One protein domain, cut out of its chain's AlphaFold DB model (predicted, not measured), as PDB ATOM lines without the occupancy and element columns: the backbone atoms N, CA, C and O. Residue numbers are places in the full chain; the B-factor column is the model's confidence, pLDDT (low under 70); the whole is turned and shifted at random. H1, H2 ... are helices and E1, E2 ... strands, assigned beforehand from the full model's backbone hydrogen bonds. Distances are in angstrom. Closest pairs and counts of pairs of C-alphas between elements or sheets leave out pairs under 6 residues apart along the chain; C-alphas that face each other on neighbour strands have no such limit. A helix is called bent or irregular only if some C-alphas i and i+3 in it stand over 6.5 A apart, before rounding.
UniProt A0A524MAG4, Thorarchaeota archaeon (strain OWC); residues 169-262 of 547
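AT A GLANCE: This is residues 169 to 262 of the 547 residues of a protein of Thorarchaeota archaeon (strain OWC) (UniProt A0A524MAG4). A short ribbon of two antiparallel strands, E1 and E2, is in the middle, and the long helix H1 passes it slantwise, coming near it with residues 180 to 184. Beyond the end of the ribbon where E1 ends and E2 begins, the small helices H3 and H4 pack on the first part of H1; H5 and a long loop are at the ribbon's other end, and a second long loop leads from H5 to H6, near H4. The printed part has 94 residues with six named helices and two named strands, in the order H1 H2 E1 H3 H4 E2 H5 H6, and the class is mostly helix. It is compact, with a radius of gyration of the C-alphas of 12.9 A, and spans 38 by 28 by 25 A.

HOW THE PARTS SIT: E1, residues 207 to 211, and E2, residues 234 to 238, are antiparallel neighbours, with 142 degrees between their directions. N 208 and O 237 are 2.8 A apart and N 235 and O 210 are 3.0 A apart, both within hydrogen-bond range. H1, residues 169 to 186, is near E1. The closest C-alphas of H1 and E2, those of Thr 180 and Leu 234, are 7.9 A apart. H1 touches H3, residues 215 to 220, with residues 169 to 176 alone, opposite ways at a steep tilt of 43 degrees; the closest C-alphas, of Lys 173 and Lys 215, are 6.6 A apart. H1 touches H4, residues 225 to 228, with residues 172 to 179 alone; the closest C-alphas, of Val 176 and Pro 225, are 5.0 A apart. H3 and H4 only just touch, with 3 pairs of C-alphas within 8 A, the closest being those of Cys 218 and Cys 228 at 6.4 A. H2, residues 188 to 191, is close to H1 but not clearly touching, and its C-alpha 191 is 5.5 A from that of Gln 235, the closest C-alphas of H2 and E2. The closest C-alphas of E1 and H5, residues 239 to 242, are those of Tyr 207 and Trp 239, 5.2 A apart. H6, residues 255 to 260, is close to H4 but not clearly touching, with the closest C-alphas, of Thr 227 and Phe 257, 7.2 A apart; H6 is apart from H1 and H3, for instance. In H1 and H3 every O i to N i+4 pair is within hydrogen-bond range; in H6 0 of 2 are, beside 2 of 3 O i to N i+3 pairs, and H2, H4 and H5 are too short for an O i to N i+4 pair.

IN THESE COORDINATES: H1 begins at C-alpha 169, (-31.037, -6.933, -14.162), and is 25.5 A long from first to last C-alpha. E1 is 12.8 A and E2 13.4 A long, with C-alpha 207 at (-32.003, -8.147, -39.484). H3 is 8.8 A long; H2, H4 and H5 have four residues each. H6 is 10.0 A long, ends at C-alpha 260, (-26.042, -23.978, -15.523), and is irregular, but only just: C-alphas 256 and 259 are 6.6 A apart.

THE WHOLE: The two C-alphas farthest apart, those of Phe 204 and Ser 262, are 39.4 A apart. The printed part has no cut. The links from H2 to E1, 15 residues, and from H5 to H6, 12 residues, are long. The mean pLDDT of the printed part is 91.6, and no printed residue is under 70.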
ATOM      1  N   TRP A 169     -30.614  -6.634 -12.795       95.62
ATOM      2  CA  TRP A 169     -31.037  -6.933 -14.162       95.62
ATOM      3  C   TRP A 169     -30.540  -5.895 -15.176       95.62
ATOM      4  O   TRP A 169     -30.113  -6.255 -16.274       95.62
ATOM      5  N   GLN A 170     -30.608  -4.605 -14.846       95.62
ATOM      6  CA  GLN A 170     -30.137  -3.543 -15.732       95.62
ATOM      7  C   GLN A 170     -28.624  -3.629 -15.935       95.62
ATOM      8  O   GLN A 170     -28.173  -3.545 -17.082       95.62
ATOM      9  N   ILE A 171     -27.871  -3.873 -14.858       94.88
ATOM     10  CA  ILE A 171     -26.422  -4.094 -14.900       94.88
ATOM     11  C   ILE A 171     -26.110  -5.306 -15.783       94.88
ATOM     12  O   ILE A 171     -25.393  -5.173 -16.774       94.88
ATOM     13  N   TYR A 172     -26.731  -6.456 -15.508       97.38
ATOM     14  CA  TYR A 172     -26.552  -7.683 -16.284       97.38
ATOM     15  C   TYR A 172     -26.857  -7.472 -17.774       97.38
ATOM     16  O   TYR A 172     -26.045  -7.785 -18.649       97.38
ATOM     17  N   LYS A 173     -28.012  -6.875 -18.089       96.88
ATOM     18  CA  LYS A 173     -28.441  -6.598 -19.465       96.88
ATOM     19  C   LYS A 173     -27.459  -5.679 -20.191       96.88
ATOM     20  O   LYS A 173     -27.208  -5.898 -21.382       96.88
ATOM     21  N   ALA A 174     -26.930  -4.655 -19.523       95.50
ATOM     22  CA  ALA A 174     -25.942  -3.747 -20.100       95.50
ATOM     23  C   ALA A 174     -24.615  -4.467 -20.370       95.50
ATOM     24  O   ALA A 174     -24.111  -4.391 -21.494       95.50
ATOM     25  N   THR A 175     -24.114  -5.241 -19.403       96.81
ATOM     26  CA  THR A 175     -22.891  -6.047 -19.533       96.81
ATOM     27  C   THR A 175     -22.993  -7.023 -20.701       96.81
ATOM     28  O   THR A 175     -22.173  -6.968 -21.619       96.81
ATOM     29  N   VAL A 176     -24.061  -7.830 -20.761       97.81
ATOM     30  CA  VAL A 176     -24.296  -8.760 -21.878       97.81
ATOM     31  C   VAL A 176     -24.377  -8.024 -23.211       97.81
ATOM     32  O   VAL A 176     -23.857  -8.507 -24.212       97.81
ATOM     33  N   SER A 177     -25.027  -6.858 -23.266       96.56
ATOM     34  CA  SER A 177     -25.143  -6.090 -24.515       96.56
ATOM     35  C   SER A 177     -23.786  -5.585 -25.008       96.56
ATOM     36  O   SER A 177     -23.524  -5.648 -26.208       96.56
ATOM     37  N   SER A 178     -22.925  -5.131 -24.093       96.62
ATOM     38  CA  SER A 178     -21.553  -4.723 -24.401       96.62
ATOM     39  C   SER A 178     -20.728  -5.901 -24.930       96.62
ATOM     40  O   SER A 178     -20.199  -5.828 -26.041       96.62
ATOM     41  N   LEU A 179     -20.713  -7.019 -24.194       98.31
ATOM     42  CA  LEU A 179     -20.000  -8.239 -24.584       98.31
ATOM     43  C   LEU A 179     -20.508  -8.780 -25.926       98.31
ATOM     44  O   LEU A 179     -19.719  -9.060 -26.815       98.31
ATOM     45  N   THR A 180     -21.826  -8.806 -26.141       98.06
ATOM     46  CA  THR A 180     -22.439  -9.253 -27.405       98.06
ATOM     47  C   THR A 180     -21.930  -8.448 -28.602       98.06
ATOM     48  O   THR A 180     -21.675  -9.006 -29.670       98.06
ATOM     49  N   LEU A 181     -21.766  -7.127 -28.454       96.50
ATOM     50  CA  LEU A 181     -21.222  -6.284 -29.521       96.50
ATOM     51  C   LEU A 181     -19.746  -6.591 -29.796       96.50
ATOM     52  O   LEU A 181     -19.337  -6.553 -30.957       96.50
ATOM     53  N   GLN A 182     -18.959  -6.893 -28.761       97.50
ATOM     54  CA  GLN A 182     -17.562  -7.311 -28.906       97.50
ATOM     55  C   GLN A 182     -17.468  -8.676 -29.598       97.50
ATOM     56  O   GLN A 182     -16.818  -8.776 -30.641       97.50
ATOM     57  N   THR A 183     -18.208  -9.677 -29.109       97.94
ATOM     58  CA  THR A 183     -18.302 -11.018 -29.704       97.94
ATOM     59  C   THR A 183     -18.709 -10.939 -31.172       97.94
ATOM     60  O   THR A 183     -18.081 -11.560 -32.024       97.94
ATOM     61  N   TYR A 184     -19.720 -10.131 -31.510       97.56
ATOM     62  CA  TYR A 184     -20.160  -9.971 -32.896       97.56
ATOM     63  C   TYR A 184     -19.082  -9.373 -33.799       97.56
ATOM     64  O   TYR A 184     -18.936  -9.807 -34.937       97.56
ATOM     65  N   LYS A 185     -18.311  -8.388 -33.317       96.38
ATOM     66  CA  LYS A 185     -17.197  -7.817 -34.091       96.38
ATOM     67  C   LYS A 185     -16.110  -8.860 -34.352       96.38
ATOM     68  O   LYS A 185     -15.633  -8.954 -35.479       96.38
ATOM     69  N   GLN A 186     -15.759  -9.653 -33.341       97.50
ATOM     70  CA  GLN A 186     -14.711 -10.678 -33.426       97.50
ATOM     71  C   GLN A 186     -15.136 -11.893 -34.265       97.50
ATOM     72  O   GLN A 186     -14.338 -12.439 -35.022       97.50
ATOM     73  N   HIS A 187     -16.406 -12.295 -34.180       97.31
ATOM     74  CA  HIS A 187     -16.934 -13.515 -34.796       97.31
ATOM     75  C   HIS A 187     -17.990 -13.243 -35.876       97.31
ATOM     76  O   HIS A 187     -18.835 -14.095 -36.150       97.31
ATOM     77  N   LYS A 188     -17.935 -12.074 -36.534       96.06
ATOM     78  CA  LYS A 188     -18.940 -11.648 -37.526       96.06
ATOM     79  C   LYS A 188     -19.190 -12.700 -38.606       96.06
ATOM     80  O   LYS A 188     -20.341 -12.968 -38.914       96.06
ATOM     81  N   LYS A 189     -18.131 -13.302 -39.158       96.12
ATOM     82  CA  LYS A 189     -18.241 -14.309 -40.230       96.12
ATOM     83  C   LYS A 189     -18.956 -15.589 -39.786       96.12
ATOM     84  O   LYS A 189     -19.576 -16.238 -40.613       96.12
ATOM     85  N   LEU A 190     -18.869 -15.941 -38.502       95.19
ATOM     86  CA  LEU A 190     -19.545 -17.114 -37.949       95.19
ATOM     87  C   LEU A 190     -21.023 -16.819 -37.663       95.19
ATOM     88  O   LEU A 190     -21.882 -17.631 -37.974       95.19
ATOM     89  N   ILE A 191     -21.308 -15.652 -37.079       95.88
ATOM     90  CA  ILE A 191     -22.661 -15.269 -36.640       95.88
ATOM     91  C   ILE A 191     -23.515 -14.756 -37.811       95.88
ATOM     92  O   ILE A 191     -24.727 -14.940 -37.832       95.88
ATOM     93  N   ASN A 192     -22.891 -14.077 -38.775       96.00
ATOM     94  CA  ASN A 192     -23.527 -13.473 -39.943       96.00
ATOM     95  C   ASN A 192     -22.732 -13.806 -41.225       96.00
ATOM     96  O   ASN A 192     -22.110 -12.902 -41.802       96.00
ATOM     97  N   PRO A 193     -22.705 -15.086 -41.644       94.69
ATOM     98  CA  PRO A 193     -21.933 -15.537 -42.805       94.69
ATOM     99  C   PRO A 193     -22.382 -14.864 -44.107       94.69
ATOM    100  O   PRO A 193     -21.540 -14.465 -44.908       94.69
ATOM    101  N   ASP A 194     -23.686 -14.629 -44.262       93.75
ATOM    102  CA  ASP A 194     -24.280 -14.019 -45.461       93.75
ATOM    103  C   ASP A 194     -24.225 -12.480 -45.454       93.75
ATOM    104  O   ASP A 194     -24.786 -11.820 -46.327       93.75
ATOM    105  N   ASN A 195     -23.565 -11.884 -44.453       93.56
ATOM    106  CA  ASN A 195     -23.430 -10.436 -44.281       93.56
ATOM    107  C   ASN A 195     -24.777  -9.680 -44.347       93.56
ATOM    108  O   ASN A 195     -24.874  -8.584 -44.902       93.56
ATOM    109  N   LEU A 196     -25.808 -10.252 -43.726       93.88
ATOM    110  CA  LEU A 196     -27.163  -9.712 -43.668       93.88
ATOM    111  C   LEU A 196     -27.177  -8.300 -43.053       93.88
ATOM    112  O   LEU A 196     -26.514  -8.071 -42.027       93.88
ATOM    113  N   PRO A 197     -27.933  -7.351 -43.638       93.38
ATOM    114  CA  PRO A 197     -27.932  -5.963 -43.202       93.38
ATOM    115  C   PRO A 197     -28.663  -5.805 -41.866       93.38
ATOM    116  O   PRO A 197     -29.820  -6.198 -41.697       93.38
ATOM    117  N   ARG A 198     -27.988  -5.182 -40.896       93.88
ATOM    118  CA  ARG A 198     -28.592  -4.840 -39.606       93.88
ATOM    119  C   ARG A 198     -29.395  -3.550 -39.721       93.88
ATOM    120  O   ARG A 198     -28.895  -2.567 -40.258       93.88
ATOM    121  N   GLY A 199     -30.604  -3.531 -39.170       90.94
ATOM    122  CA  GLY A 199     -31.484  -2.365 -39.250       90.94
ATOM    123  C   GLY A 199     -32.430  -2.234 -38.063       90.94
ATOM    124  O   GLY A 199     -32.320  -2.962 -37.078       90.94
ATOM    125  N   LYS A 200     -33.343  -1.263 -38.151       88.44
ATOM    126  CA  LYS A 200     -34.422  -1.066 -37.175       88.44
ATOM    127  C   LYS A 200     -35.614  -1.964 -37.516       88.44
ATOM    128  O   LYS A 200     -35.840  -2.289 -38.681       88.44
ATOM    129  N   ALA A 201     -36.419  -2.288 -36.506       86.62
ATOM    130  CA  ALA A 201     -37.711  -2.933 -36.714       86.62
ATOM    131  C   ALA A 201     -38.598  -2.091 -37.649       86.62
ATOM    132  O   ALA A 201     -38.604  -0.864 -37.554       86.62
ATOM    133  N   GLY A 202     -39.330  -2.751 -38.549       86.19
ATOM    134  CA  GLY A 202     -40.172  -2.105 -39.560       86.19
ATOM    135  C   GLY A 202     -39.486  -1.854 -40.907       86.19
ATOM    136  O   GLY A 202     -40.177  -1.649 -41.900       86.19
ATOM    137  N   VAL A 203     -38.153  -1.925 -40.986       88.62
ATOM    138  CA  VAL A 203     -37.417  -1.717 -42.245       88.62
ATOM    139  C   VAL A 203     -37.373  -3.017 -43.052       88.62
ATOM    140  O   VAL A 203     -36.936  -4.056 -42.554       88.62
ATOM    141  N   PHE A 204     -37.837  -2.991 -44.305       86.81
ATOM    142  CA  PHE A 204     -37.801  -4.166 -45.182       86.81
ATOM    143  C   PHE A 204     -36.364  -4.685 -45.350       86.81
ATOM    144  O   PHE A 204     -35.434  -3.907 -45.538       86.81
ATOM    145  N   GLY A 205     -36.184  -6.004 -45.235       86.69
ATOM    146  CA  GLY A 205     -34.868  -6.645 -45.313       86.69
ATOM    147  C   GLY A 205     -33.957  -6.435 -44.098       86.69
ATOM    148  O   GLY A 205     -32.819  -6.886 -44.135       86.69
ATOM    149  N   ALA A 206     -34.411  -5.780 -43.020       91.00
ATOM    150  CA  ALA A 206     -33.588  -5.585 -41.828       91.00
ATOM    151  C   ALA A 206     -33.492  -6.841 -40.947       91.00
ATOM    152  O   ALA A 206     -34.492  -7.498 -40.640       91.00
ATOM    153  N   TYR A 207     -32.283  -7.098 -40.455       93.88
ATOM    154  CA  TYR A 207     -32.003  -8.147 -39.484       93.88
ATOM    155  C   TYR A 207     -31.558  -7.565 -38.144       93.88
ATOM    156  O   TYR A 207     -30.974  -6.481 -38.051       93.88
ATOM    157  N   HIS A 208     -31.810  -8.317 -37.083       92.81
ATOM    158  CA  HIS A 208     -31.316  -8.048 -35.746       92.81
ATOM    159  C   HIS A 208     -30.277  -9.101 -35.357       92.81
ATOM    160  O   HIS A 208     -30.394 -10.267 -35.723       92.81
ATOM    161  N   LEU A 209     -29.276  -8.663 -34.592       94.19
ATOM    162  CA  LEU A 209     -28.425  -9.563 -33.823       94.19
ATOM    163  C   LEU A 209     -29.198  -9.943 -32.563       94.19
ATOM    164  O   LEU A 209     -29.544  -9.048 -31.786       94.19
ATOM    165  N   ASP A 210     -29.472 -11.229 -32.387       92.50
ATOM    166  CA  ASP A 210     -30.311 -11.728 -31.301       92.50
ATOM    167  C   ASP A 210     -29.677 -12.921 -30.584       92.50
ATOM    168  O   ASP A 210     -28.740 -13.545 -31.090       92.50
ATOM    169  N   HIS A 211     -30.195 -13.219 -29.394       93.81
ATOM    170  CA  HIS A 211     -29.749 -14.335 -28.565       93.81
ATOM    171  C   HIS A 211     -30.632 -15.572 -28.777       93.81
ATOM    172  O   HIS A 211     -31.856 -15.455 -28.809       93.81
ATOM    173  N   ILE A 212     -30.038 -16.766 -28.886       91.94
ATOM    174  CA  ILE A 212     -30.787 -18.034 -28.941       91.94
ATOM    175  C   ILE A 212     -31.478 -18.292 -27.596       91.94
ATOM    176  O   ILE A 212     -32.681 -18.562 -27.541       91.94
ATOM    177  N   VAL A 213     -30.702 -18.161 -26.521       93.19
ATOM    178  CA  VAL A 213     -31.119 -18.150 -25.123       93.19
ATOM    179  C   VAL A 213     -31.233 -16.690 -24.664       93.19
ATOM    180  O   VAL A 213     -30.212 -16.002 -24.563       93.19
ATOM    181  N   PRO A 214     -32.453 -16.182 -24.400       93.75
ATOM    182  CA  PRO A 214     -32.689 -14.779 -24.081       93.75
ATOM    183  C   PRO A 214     -31.928 -14.273 -22.858       93.75
ATOM    184  O   PRO A 214     -31.872 -14.942 -21.829       93.75
ATOM    185  N   LYS A 215     -31.485 -13.009 -22.900       95.62
ATOM    186  CA  LYS A 215     -30.795 -12.347 -21.773       95.62
ATOM    187  C   LYS A 215     -31.539 -12.484 -20.445       95.62
ATOM    188  O   LYS A 215     -30.911 -12.659 -19.408       95.62
ATOM    189  N   ARG A 216     -32.872 -12.366 -20.476       94.19
ATOM    190  CA  ARG A 216     -33.703 -12.445 -19.269       94.19
ATOM    191  C   ARG A 216     -33.682 -13.846 -18.665       94.19
ATOM    192  O   ARG A 216     -33.497 -13.968 -17.463       94.19
ATOM    193  N   PHE A 217     -33.779 -14.870 -19.510       93.56
ATOM    194  CA  PHE A 217     -33.646 -16.261 -19.094       93.56
ATOM    195  C   PHE A 217     -32.269 -16.519 -18.469       93.56
ATOM    196  O   PHE A 217     -32.179 -17.132 -17.409       93.56
ATOM    197  N   CYS A 218     -31.202 -16.004 -19.086       95.69
ATOM    198  CA  CYS A 218     -29.849 -16.135 -18.551       95.69
ATOM    199  C   CYS A 218     -29.706 -15.487 -17.168       95.69
ATOM    200  O   CYS A 218     -29.137 -16.097 -16.272       95.69
ATOM    201  N   PHE A 219     -30.276 -14.295 -16.975       96.00
ATOM    202  CA  PHE A 219     -30.294 -13.621 -15.676       96.00
ATOM    203  C   PHE A 219     -31.034 -14.439 -14.606       96.00
ATOM    204  O   PHE A 219     -30.494 -14.678 -13.531       96.00
ATOM    205  N   GLU A 220     -32.243 -14.916 -14.914       93.38
ATOM    206  CA  GLU A 220     -33.076 -15.681 -13.972       93.38
ATOM    207  C   GLU A 220     -32.453 -17.029 -13.579       93.38
ATOM    208  O   GLU A 220     -32.644 -17.482 -12.454       93.38
ATOM    209  N   ASN A 221     -31.651 -17.631 -14.463       93.94
ATOM    210  CA  ASN A 221     -30.926 -18.881 -14.206       93.94
ATOM    211  C   ASN A 221     -29.461 -18.655 -13.787       93.94
ATOM    212  O   ASN A 221     -28.661 -19.585 -13.836       93.94
ATOM    213  N   LYS A 222     -29.089 -17.427 -13.388       95.75
ATOM    214  CA  LYS A 222     -27.741 -17.076 -12.895       95.75
ATOM    215  C   LYS A 222     -26.604 -17.452 -13.860       95.75
ATOM    216  O   LYS A 222     -25.490 -17.761 -13.446       95.75
ATOM    217  N   ILE A 223     -26.879 -17.413 -15.159       96.69
ATOM    218  CA  ILE A 223     -25.905 -17.712 -16.207       96.69
ATOM    219  C   ILE A 223     -24.963 -16.509 -16.367       96.69
ATOM    220  O   ILE A 223     -25.459 -15.388 -16.518       96.69
ATOM    221  N   PRO A 224     -23.630 -16.690 -16.399       97.88
ATOM    222  CA  PRO A 224     -22.690 -15.579 -16.528       97.88
ATOM    223  C   PRO A 224     -22.901 -14.732 -17.797       97.88
ATOM    224  O   PRO A 224     -23.276 -15.277 -18.846       97.88
ATOM    225  N   PRO A 225     -22.655 -13.407 -17.749       98.12
ATOM    226  CA  PRO A 225     -22.778 -12.534 -18.916       98.12
ATOM    227  C   PRO A 225     -21.938 -12.971 -20.123       98.12
ATOM    228  O   PRO A 225     -22.381 -12.813 -21.260       98.12
ATOM    229  N   GLU A 226     -20.757 -13.537 -19.877       97.75
ATOM    230  CA  GLU A 226     -19.817 -14.041 -20.880       97.75
ATOM    231  C   GLU A 226     -20.422 -15.228 -21.628       97.75
ATOM    232  O   GLU A 226     -20.460 -15.227 -22.857       97.75
ATOM    233  N   THR A 227     -20.998 -16.182 -20.890       97.62
ATOM    234  CA  THR A 227     -21.751 -17.311 -21.448       97.62
ATOM    235  C   THR A 227     -22.948 -16.826 -22.260       97.62
ATOM    236  O   THR A 227     -23.165 -17.269 -23.387       97.62
ATOM    237  N   CYS A 228     -23.719 -15.876 -21.723       97.56
ATOM    238  CA  CYS A 228     -24.874 -15.328 -22.427       97.56
ATOM    239  C   CYS A 228     -24.475 -14.610 -23.729       97.56
ATOM    240  O   CYS A 228     -25.242 -14.640 -24.692       97.56
ATOM    241  N   ALA A 229     -23.312 -13.961 -23.766       97.94
ATOM    242  CA  ALA A 229     -22.801 -13.222 -24.917       97.94
ATOM    243  C   ALA A 229     -21.909 -14.055 -25.858       97.94
ATOM    244  O   ALA A 229     -21.370 -13.491 -26.815       97.94
ATOM    245  N   ASP A 230     -21.741 -15.355 -25.603       98.06
ATOM    246  CA  ASP A 230     -20.912 -16.236 -26.423       98.06
ATOM    247  C   ASP A 230     -21.449 -16.352 -27.856       98.06
ATOM    248  O   ASP A 230     -22.655 -16.323 -28.106       98.06
ATOM    249  N   LYS A 231     -20.537 -16.534 -28.816       96.56
ATOM    250  CA  LYS A 231     -20.857 -16.635 -30.247       96.56
ATOM    251  C   LYS A 231     -21.855 -17.752 -30.561       96.56
ATOM    252  O   LYS A 231     -22.644 -17.588 -31.483       96.56
ATOM    253  N   SER A 232     -21.844 -18.853 -29.803       94.44
ATOM    254  CA  SER A 232     -22.786 -19.963 -29.983       94.44
ATOM    255  C   SER A 232     -24.215 -19.612 -29.571       94.44
ATOM    256  O   SER A 232     -25.143 -20.282 -30.008       94.44
ATOM    257  N   ASN A 233     -24.403 -18.555 -28.774       96.00
ATOM    258  CA  ASN A 233     -25.711 -18.046 -28.381       96.00
ATOM    259  C   ASN A 233     -26.197 -16.895 -29.276       96.00
ATOM    260  O   ASN A 233     -27.265 -16.346 -29.021       96.00
ATOM    261  N   LEU A 234     -25.432 -16.484 -30.292       95.56
ATOM    262  CA  LEU A 234     -25.762 -15.345 -31.149       95.56
ATOM    263  C   LEU A 234     -26.190 -15.800 -32.540       95.56
ATOM    264  O   LEU A 234     -25.564 -16.662 -33.147       95.56
ATOM    265  N   GLN A 235     -27.221 -15.153 -33.077       93.19
ATOM    266  CA  GLN A 235     -27.714 -15.405 -34.429       93.19
ATOM    267  C   GLN A 235     -28.258 -14.137 -35.088       93.19
ATOM    268  O   GLN A 235     -28.595 -13.153 -34.421       93.19
ATOM    269  N   MET A 236     -28.364 -14.178 -36.414       93.62
ATOM    270  CA  MET A 236     -29.093 -13.179 -37.189       93.62
ATOM    271  C   MET A 236     -30.551 -13.602 -37.339       93.62
ATOM    272  O   MET A 236     -30.833 -14.724 -37.739       93.62
ATOM    273  N   MET A 237     -31.473 -12.687 -37.050       89.50
ATOM    274  CA  MET A 237     -32.911 -12.940 -37.136       89.50
ATOM    275  C   MET A 237     -33.604 -11.807 -37.881       89.50
ATOM    276  O   MET A 237     -33.271 -10.635 -37.671       89.50
ATOM    277  N   GLY A 238     -34.564 -12.129 -38.748       88.25
ATOM    278  CA  GLY A 238     -35.355 -11.112 -39.429       88.25
ATOM    279  C   GLY A 238     -36.131 -10.283 -38.408       88.25
ATOM    280  O   GLY A 238     -36.638 -10.807 -37.414       88.25
ATOM    281  N   TRP A 239     -36.251  -8.970 -38.626       86.06
ATOM    282  CA  TRP A 239     -36.878  -8.100 -37.623       86.06
ATOM    283  C   TRP A 239     -38.300  -8.547 -37.243       86.06
ATOM    284  O   TRP A 239     -38.677  -8.411 -36.080       86.06
ATOM    285  N   ARG A 240     -39.070  -9.102 -38.195       82.50
ATOM    286  CA  ARG A 240     -40.439  -9.603 -37.970       82.50
ATOM    287  C   ARG A 240     -40.480 -10.786 -37.007       82.50
ATOM    288  O   ARG A 240     -41.393 -10.862 -36.198       82.50
ATOM    289  N   GLU A 241     -39.490 -11.669 -37.073       78.56
ATOM    290  CA  GLU A 241     -39.418 -12.887 -36.256       78.56
ATOM    291  C   GLU A 241     -39.049 -12.567 -34.796       78.56
ATOM    292  O   GLU A 241     -39.495 -13.236 -33.862       78.56
ATOM    293  N   ASN A 242     -38.276 -11.497 -34.586       80.38
ATOM    294  CA  ASN A 242     -37.835 -11.053 -33.260       80.38
ATOM    295  C   ASN A 242     -38.952 -10.317 -32.476       80.38
ATOM    296  O   ASN A 242     -39.006 -10.344 -31.241       80.38
ATOM    297  N   VAL A 243     -39.891  -9.658 -33.167       75.81
ATOM    298  CA  VAL A 243     -40.993  -8.939 -32.501       75.81
ATOM    299  C   VAL A 243     -41.878  -9.916 -31.714       75.81
ATOM    300  O   VAL A 243     -42.258 -10.973 -32.200       75.81
ATOM    301  N   GLY A 244     -42.193  -9.564 -30.462       71.62
ATOM    302  CA  GLY A 244     -43.075 -10.352 -29.587       71.62
ATOM    303  C   GLY A 244     -42.445 -11.613 -28.993       71.62
ATOM    304  O   GLY A 244     -43.086 -12.312 -28.216       71.62
ATOM    305  N   SER A 245     -41.188 -11.906 -29.319       73.69
ATOM    306  CA  SER A 245     -40.588 -13.192 -28.991       73.69
ATOM    307  C   SER A 245     -39.302 -13.054 -28.153       73.69
ATOM    308  O   SER A 245     -38.740 -14.057 -27.729       73.69
ATOM    309  N   ARG A 246     -38.873 -11.829 -27.820       74.75
ATOM    310  CA  ARG A 246     -37.612 -11.486 -27.118       74.75
ATOM    311  C   ARG A 246     -37.270 -12.296 -25.862       74.75
ATOM    312  O   ARG A 246     -36.096 -12.418 -25.543       74.75
ATOM    313  N   ASN A 247     -38.268 -12.800 -25.139       79.00
ATOM    314  CA  ASN A 247     -38.071 -13.553 -23.894       79.00
ATOM    315  C   ASN A 247     -38.211 -15.073 -24.072       79.00
ATOM    316  O   ASN A 247     -38.086 -15.811 -23.102       79.00
ATOM    317  N   HIS A 248     -38.465 -15.555 -25.290       81.88
ATOM    318  CA  HIS A 248     -38.612 -16.978 -25.591       81.88
ATOM    319  C   HIS A 248     -37.346 -17.535 -26.232       81.88
ATOM    320  O   HIS A 248     -36.714 -16.851 -27.040       81.88
ATOM    321  N   LEU A 249     -37.034 -18.798 -25.928       87.25
ATOM    322  CA  LEU A 249     -36.005 -19.551 -26.641       87.25
ATOM    323  C   LEU A 249     -36.254 -19.527 -28.152       87.25
ATOM    324  O   LEU A 249     -37.401 -19.565 -28.613       87.25
ATOM    325  N   LYS A 250     -35.161 -19.458 -28.912       83.69
ATOM    326  CA  LYS A 250     -35.185 -19.386 -30.383       83.69
ATOM    327  C   LYS A 250     -34.711 -20.639 -31.086       83.69
ATOM    328  O   LYS A 250     -34.950 -20.771 -32.277       83.69
ATOM    329  N   GLY A 251     -34.056 -21.530 -30.362       82.94
ATOM    330  CA  GLY A 251     -33.478 -22.749 -30.903       82.94
ATOM    331  C   GLY A 251     -32.773 -23.530 -29.807       82.94
ATOM    332  O   GLY A 251     -33.097 -23.363 -28.626       82.94
ATOM    333  N   THR A 252     -31.802 -24.358 -30.194       80.25
ATOM    334  CA  THR A 252     -31.069 -25.207 -29.249       80.25
ATOM    335  C   THR A 252     -30.315 -24.375 -28.230       80.25
ATOM    336  O   THR A 252     -29.495 -23.532 -28.587       80.25
ATOM    337  N   ILE A 253     -30.521 -24.692 -26.958       86.38
ATOM    338  CA  ILE A 253     -29.653 -24.225 -25.881       86.38
ATOM    339  C   ILE A 253     -28.216 -24.720 -26.155       86.38
ATOM    340  O   ILE A 253     -28.011 -25.934 -26.240       86.38
ATOM    341  N   PRO A 254     -27.213 -23.831 -26.305       87.06
ATOM    342  CA  PRO A 254     -25.850 -24.261 -26.609       87.06
ATOM    343  C   PRO A 254     -25.268 -25.153 -25.497       87.06
ATOM    344  O   PRO A 254     -25.544 -24.897 -24.323       87.06
ATOM    345  N   PRO A 255     -24.411 -26.151 -25.807       82.88
ATOM    346  CA  PRO A 255     -23.865 -27.078 -24.807       82.88
ATOM    347  C   PRO A 255     -23.212 -26.404 -23.592       82.88
ATOM    348  O   PRO A 255     -23.296 -26.904 -22.474       82.88
ATOM    349  N   LEU A 256     -22.622 -25.226 -23.792       88.75
ATOM    350  CA  LEU A 256     -21.968 -24.430 -22.751       88.75
ATOM    351  C   LEU A 256     -22.936 -23.963 -21.639       88.75
ATOM    352  O   LEU A 256     -22.509 -23.659 -20.527       88.75
ATOM    353  N   PHE A 257     -24.241 -23.928 -21.929       90.38
ATOM    354  CA  PHE A 257     -25.296 -23.565 -20.984       90.38
ATOM    355  C   PHE A 257     -25.717 -24.748 -20.105       90.38
ATOM    356  O   PHE A 257     -26.311 -24.533 -19.052       90.38
ATOM    357  N   LEU A 258     -25.422 -25.989 -20.515       84.00
ATOM    358  CA  LEU A 258     -25.905 -27.196 -19.836       84.00
ATOM    359  C   LEU A 258     -25.356 -27.333 -18.413       84.00
ATOM    360  O   LEU A 258     -26.035 -27.890 -17.561       84.00
ATOM    361  N   GLN A 259     -24.179 -26.768 -18.131       86.12
ATOM    362  CA  GLN A 259     -23.618 -26.726 -16.775       86.12
ATOM    363  C   GLN A 259     -24.414 -25.831 -15.806       86.12
ATOM    364  O   GLN A 259     -24.283 -25.981 -14.597       86.12
ATOM    365  N   TYR A 260     -25.230 -24.905 -16.323       90.19
ATOM    366  CA  TYR A 260     -26.042 -23.978 -15.523       90.19
ATOM    367  C   TYR A 260     -27.523 -24.362 -15.480       90.19
ATOM    368  O   TYR A 260     -28.293 -23.732 -14.762       90.19
ATOM    369  N   LEU A 261     -27.945 -25.340 -16.284       89.44
ATOM    370  CA  LEU A 261     -29.356 -25.641 -16.505       89.44
ATOM    371  C   LEU A 261     -29.637 -27.119 -16.278       89.44
ATOM    372  O   LEU A 261     -29.171 -27.978 -17.036       89.44
ATOM    373  N   SER A 262     -30.495 -27.408 -15.300       87.88
ATOM    374  CA  SER A 262     -31.040 -28.753 -15.136       87.88
ATOM    375  C   SER A 262     -31.897 -29.135 -16.348       87.88
ATOM    376  O   SER A 262     -32.402 -28.273 -17.073       87.88
TER     377      SER A 262